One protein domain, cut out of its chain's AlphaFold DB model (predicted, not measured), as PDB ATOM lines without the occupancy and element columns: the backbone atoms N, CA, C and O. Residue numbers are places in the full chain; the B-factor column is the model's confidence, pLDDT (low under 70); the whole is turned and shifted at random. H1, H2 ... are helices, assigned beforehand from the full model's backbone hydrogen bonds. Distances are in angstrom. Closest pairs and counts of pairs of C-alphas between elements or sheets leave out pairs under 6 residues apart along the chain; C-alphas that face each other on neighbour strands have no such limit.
ATOM      1  N   SER A  83     -63.492  38.508  36.991       92.19
ATOM      2  CA  SER A  83     -62.977  37.623  38.038       92.19
ATOM      3  C   SER A  83     -63.281  36.150  37.741       92.19
ATOM      4  O   SER A  83     -64.271  35.817  37.086       92.19
ATOM      5  N   ASP A  84     -62.455  35.250  38.265       91.88
ATOM      6  CA  ASP A  84     -62.681  33.805  38.142       91.88
ATOM      7  C   ASP A  84     -63.990  33.391  38.835       91.88
ATOM      8  O   ASP A  84     -64.700  32.504  38.363       91.88
ATOM      9  N   GLU A  85     -64.362  34.091  39.910       92.50
ATOM     10  CA  GLU A  85     -65.654  33.949  40.583       92.50
ATOM     11  C   GLU A  85     -66.828  34.276  39.648       92.50
ATOM     12  O   GLU A  85     -67.806  33.531  39.601       92.50
ATOM     13  N   THR A  86     -66.711  35.333  38.834       92.88
ATOM     14  CA  THR A  86     -67.729  35.685  37.832       92.88
ATOM     15  C   THR A  86     -67.903  34.556  36.822       92.88
ATOM     16  O   THR A  86     -69.031  34.179  36.507       92.88
ATOM     17  N   ILE A  87     -66.801  33.959  36.355       94.19
ATOM     18  CA  ILE A  87     -66.853  32.814  35.437       94.19
ATOM     19  C   ILE A  87     -67.536  31.615  36.100       94.19
ATOM     20  O   ILE A  87     -68.443  31.026  35.514       94.19
ATOM     21  N   ARG A  88     -67.168  31.279  37.342       92.81
ATOM     22  CA  ARG A  88     -67.790  30.171  38.089       92.81
ATOM     23  C   ARG A  88     -69.283  30.395  38.313       92.81
ATOM     24  O   ARG A  88     -70.071  29.466  38.152       92.81
ATOM     25  N   ARG A  89     -69.690  31.631  38.608       92.69
ATOM     26  CA  ARG A  89     -71.101  32.007  38.736       92.69
ATOM     27  C   ARG A  89     -71.851  31.864  37.411       92.69
ATOM     28  O   ARG A  89     -72.957  31.332  37.407       92.69
ATOM     29  N   LEU A  90     -71.262  32.296  36.295       94.06
ATOM     30  CA  LEU A  90     -71.860  32.145  34.963       94.06
ATOM     31  C   LEU A  90     -72.036  30.673  34.574       94.06
ATOM     32  O   LEU A  90     -73.078  30.308  34.029       94.06
ATOM     33  N   LEU A  91     -71.056  29.826  34.897       92.75
ATOM     34  CA  LEU A  91     -71.144  28.377  34.700       92.75
ATOM     35  C   LEU A  91     -72.295  27.778  35.522       92.75
ATOM     36  O   LEU A  91     -73.145  27.093  34.955       92.75
ATOM     37  N   LYS A  92     -72.399  28.131  36.813       90.94
ATOM     38  CA  LYS A  92     -73.504  27.703  37.695       90.94
ATOM     39  C   LYS A  92     -74.874  28.136  37.158       90.94
ATOM     40  O   LYS A  92     -75.789  27.319  37.100       90.94
ATOM     41  N   LEU A  93     -75.014  29.386  36.708       92.69
ATOM     42  CA  LEU A  93     -76.266  29.898  36.124       92.69
ATOM     43  C   LEU A  93     -76.644  29.196  34.815       92.69
ATOM     44  O   LEU A  93     -77.825  29.025  34.528       92.69
ATOM     45  N   SER A  94     -75.647  28.770  34.047       93.06
ATOM     46  CA  SER A  94     -75.836  28.058  32.782       93.06
ATOM     47  C   SER A  94     -76.088  26.556  32.977       93.06
ATOM     48  O   SER A  94     -76.268  25.839  31.997       93.06
ATOM     49  N   GLY A  95     -76.079  26.059  34.223       89.50
ATOM     50  CA  GLY A  95     -76.182  24.630  34.530       89.50
ATOM     51  C   GLY A  95     -74.986  23.817  34.023       89.50
ATOM     52  O   GLY A  95     -75.129  22.628  33.749       89.50
ATOM     53  N   LEU A  96     -73.826  24.463  33.866       90.06
ATOM     54  CA  LEU A  96     -72.584  23.847  33.411       90.06
ATOM     55  C   LEU A  96     -71.702  23.458  34.607       90.06
ATOM     56  O   LEU A  96     -71.734  24.135  35.639       90.06
ATOM     57  N   PRO A  97     -70.885  22.398  34.475       87.94
ATOM     58  CA  PRO A  97     -69.948  22.008  35.521       87.94
ATOM     59  C   PRO A  97     -68.937  23.127  35.799       87.94
ATOM     60  O   PRO A  97     -68.536  23.862  34.897       87.94
ATOM     61  N   THR A  98     -68.518  23.246  37.057       86.69
ATOM     62  CA  THR A  98     -67.547  24.254  37.523       86.69
ATOM     63  C   THR A  98     -66.174  23.655  37.842       86.69
ATOM     64  O   THR A  98     -65.187  24.389  37.964       86.69
ATOM     65  N   GLU A  99     -66.097  22.330  37.962       86.00
ATOM     66  CA  GLU A  99     -64.872  21.575  38.211       86.00
ATOM     67  C   GLU A  99     -64.123  21.287  36.904       86.00
ATOM     68  O   GLU A  99     -64.732  20.987  35.880       86.00
ATOM     69  N   SER A 100     -62.790  21.341  36.945       83.06
ATOM     70  CA  SER A 100     -61.912  20.977  35.813       83.06
ATOM     71  C   SER A 100     -62.142  21.773  34.516       83.06
ATOM     72  O   SER A 100     -61.838  21.298  33.424       83.06
ATOM     73  N   VAL A 101     -62.666  22.996  34.626       88.31
ATOM     74  CA  VAL A 101     -62.918  23.883  33.483       88.31
ATOM     75  C   VAL A 101     -61.718  24.797  33.226       88.31
ATOM     76  O   VAL A 101     -61.144  25.356  34.160       88.31
ATOM     77  N   ASP A 102     -61.377  25.011  31.953       93.31
ATOM     78  CA  ASP A 102     -60.378  26.003  31.535       93.31
ATOM     79  C   ASP A 102     -60.927  27.436  31.680       93.31
ATOM     80  O   ASP A 102     -61.404  28.073  30.734       93.31
ATOM     81  N   ILE A 103     -60.873  27.942  32.913       91.69
ATOM     82  CA  ILE A 103     -61.334  29.288  33.276       91.69
ATOM     83  C   ILE A 103     -60.589  30.357  32.474       91.69
ATOM     84  O   ILE A 103     -61.192  31.351  32.069       91.69
ATOM     85  N   LEU A 104     -59.296  30.156  32.197       91.19
ATOM     86  CA  LEU A 104     -58.478  31.137  31.492       91.19
ATOM     87  C   LEU A 104     -58.929  31.294  30.037       91.19
ATOM     88  O   LEU A 104     -59.049  32.421  29.547       91.19
ATOM     89  N   HIS A 105     -59.203  30.184  29.348       92.00
ATOM     90  CA  HIS A 105     -59.728  30.218  27.988       92.00
ATOM     91  C   HIS A 105     -61.108  30.881  27.930       92.00
ATOM     92  O   HIS A 105     -61.329  31.771  27.101       92.00
ATOM     93  N   ILE A 106     -62.015  30.522  28.847       93.44
ATOM     94  CA  ILE A 106     -63.352  31.130  28.923       93.44
ATOM     95  C   ILE A 106     -63.246  32.633  29.186       93.44
ATOM     96  O   ILE A 106     -63.882  33.421  28.490       93.44
ATOM     97  N   LYS A 107     -62.395  33.050  30.129       91.38
ATOM     98  CA  LYS A 107     -62.158  34.461  30.452       91.38
ATOM     99  C   LYS A 107     -61.654  35.236  29.234       91.38
ATOM    100  O   LYS A 107     -62.181  36.307  28.946       91.38
ATOM    101  N   LYS A 108     -60.689  34.700  28.476       88.00
ATOM    102  CA  LYS A 108     -60.195  35.331  27.234       88.00
ATOM    103  C   LYS A 108     -61.303  35.485  26.192       88.00
ATOM    104  O   LYS A 108     -61.469  36.566  25.630       88.00
ATOM    105  N   ARG A 109     -62.082  34.426  25.962       90.50
ATOM    106  CA  ARG A 109     -63.175  34.435  24.983       90.50
ATOM    107  C   ARG A 109     -64.292  35.400  25.381       90.50
ATOM    108  O   ARG A 109     -64.756  36.162  24.538       90.50
ATOM    109  N   LEU A 110     -64.665  35.420  26.658       90.88
ATOM    110  CA  LEU A 110     -65.680  36.329  27.178       90.88
ATOM    111  C   LEU A 110     -65.220  37.787  27.100       90.88
ATOM    112  O   LEU A 110     -65.997  38.641  26.688       90.88
ATOM    113  N   LYS A 111     -63.948  38.082  27.403       86.94
ATOM    114  CA  LYS A 111     -63.383  39.428  27.209       86.94
ATOM    115  C   LYS A 111     -63.491  39.883  25.754       86.94
ATOM    116  O   LYS A 111     -63.927  41.002  25.509       86.94
ATOM    117  N   TYR A 112     -63.164  39.014  24.798       84.69
ATOM    118  CA  TYR A 112     -63.322  39.322  23.375       84.69
ATOM    119  C   TYR A 112     -64.790  39.592  23.006       84.69
ATOM    120  O   TYR A 112     -65.102  40.617  22.402       84.69
ATOM    121  N   GLN A 113     -65.714  38.729  23.437       87.50
ATOM    122  CA  GLN A 113     -67.148  38.911  23.190       87.50
ATOM    123  C   GLN A 113     -67.674  40.226  23.779       87.50
ATOM    124  O   GLN A 113     -68.363  40.977  23.095       87.50
ATOM    125  N   MET A 114     -67.301  40.543  25.020       85.88
ATOM    126  CA  MET A 114     -67.706  41.783  25.678       85.88
ATOM    127  C   MET A 114     -67.090  43.017  25.020       85.88
ATOM    128  O   MET A 114     -67.780  44.015  24.860       85.88
ATOM    129  N   SER A 115     -65.829  42.948  24.578       79.56
ATOM    130  CA  SER A 115     -65.185  44.051  23.849       79.56
ATOM    131  C   SER A 115     -65.921  44.400  22.558       79.56
ATOM    132  O   SER A 115     -66.085  45.571  22.222       79.56
ATOM    133  N   PHE A 116     -66.428  43.379  21.867       81.94
ATOM    134  CA  PHE A 116     -67.238  43.561  20.675       81.94
ATOM    135  C   PHE A 116     -68.609  44.155  21.016       81.94
ATOM    136  O   PHE A 116     -69.019  45.136  20.405       81.94
ATOM    137  N   LEU A 117     -69.300  43.609  22.021       83.88
ATOM    138  CA  LEU A 117     -70.635  44.075  22.415       83.88
ATOM    139  C   LEU A 117     -70.632  45.487  23.008       83.88
ATOM    140  O   LEU A 117     -71.576  46.237  22.779       83.88
ATOM    141  N   ASN A 118     -69.579  45.883  23.724       80.81
ATOM    142  CA  ASN A 118     -69.473  47.222  24.304       80.81
ATOM    143  C   ASN A 118     -69.455  48.327  23.236       80.81
ATOM    144  O   ASN A 118     -69.855  49.446  23.535       80.81
ATOM    145  N   LYS A 119     -69.118  48.016  21.973       78.31
ATOM    146  CA  LYS A 119     -69.273  48.956  20.848       78.31
ATOM    147  C   LYS A 119     -70.717  49.421  20.670       78.31
ATOM    148  O   LYS A 119     -70.942  50.543  20.236       78.31
ATOM    149  N   LEU A 120     -71.696  48.595  21.043       78.81
ATOM    150  CA  LEU A 120     -73.111  48.963  20.992       78.81
ATOM    151  C   LEU A 120     -73.468  50.059  22.007       78.81
ATOM    152  O   LEU A 120     -74.429  50.785  21.782       78.81
ATOM    153  N   GLN A 121     -72.706  50.200  23.100       74.94
ATOM    154  CA  GLN A 121     -72.948  51.234  24.114       74.94
ATOM    155  C   GLN A 121     -72.583  52.637  23.613       74.94
ATOM    156  O   GLN A 121     -73.141  53.621  24.089       74.94
ATOM    157  N   GLU A 122     -71.666  52.734  22.649       73.31
ATOM    158  CA  GLU A 122     -71.236  54.001  22.044       73.31
ATOM    159  C   GLU A 122     -72.222  54.498  20.970       73.31
ATOM    160  O   GLU A 122     -72.153  55.648  20.531       73.31
ATOM    161  N   ILE A 123     -73.165  53.651  20.546       77.19
ATOM    162  CA  ILE A 123     -74.156  53.996  19.529       77.19
ATOM    163  C   ILE A 123     -75.285  54.796  20.185       77.19
ATOM    164  O   ILE A 123     -76.087  54.267  20.952       77.19
TER     165      ILE A 123
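AT A GLANCE: This is residues 83 to 123 of the 195 residues of a protein of Tetrapisispora phaffii (strain ATCC 24235 / CBS 4417 / NBRC 1672 / NRRL Y-8282 / UCD 70-5) (UniProt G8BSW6). A long helix, H2, makes an arm whose residues 111 to 122 stick out together with the last printed residue, Ile 123, and a short helix, H1, is set crosswise at the beginning of H2, joined to it by a loop. The printed part has 41 residues with two named helices, H1 then H2, and no named strand; the class is all helix. It is loose, with a radius of gyration of the C-alphas of 11.9 A, and spans 38 by 18 by 14 A.

IN THESE COORDINATES: H2 is residues 103 to 122, 28.9 A from first to last C-alpha, from (-61.334, 29.288, 33.276) to (-71.236, 54.001, 22.044). H1 is residues 84 to 93, 14.3 A long, with C-alpha 84 at (-62.681, 33.805, 38.142).

HOW THE PARTS SIT: H2 touches H1 with residues 103 to 107 alone; the closest C-alphas, those of Asp 84 and Ile 103, are 6.8 A apart. Their lines are about perpendicular, at 84 degrees. H2 has a kink of 27 degrees near residue 116. In H1 every O i to N i+4 pair is within hydrogen-bond range; in H2, 12 of 16 are.

THE WHOLE: The C-alphas farthest apart, of Ser 100 and Ile 123, are 38.8 A apart. The printed part has no cut, and the link from H1 to H2 is short. Mean pLDDT of the printed part is 87.8, and no printed residue is under 70.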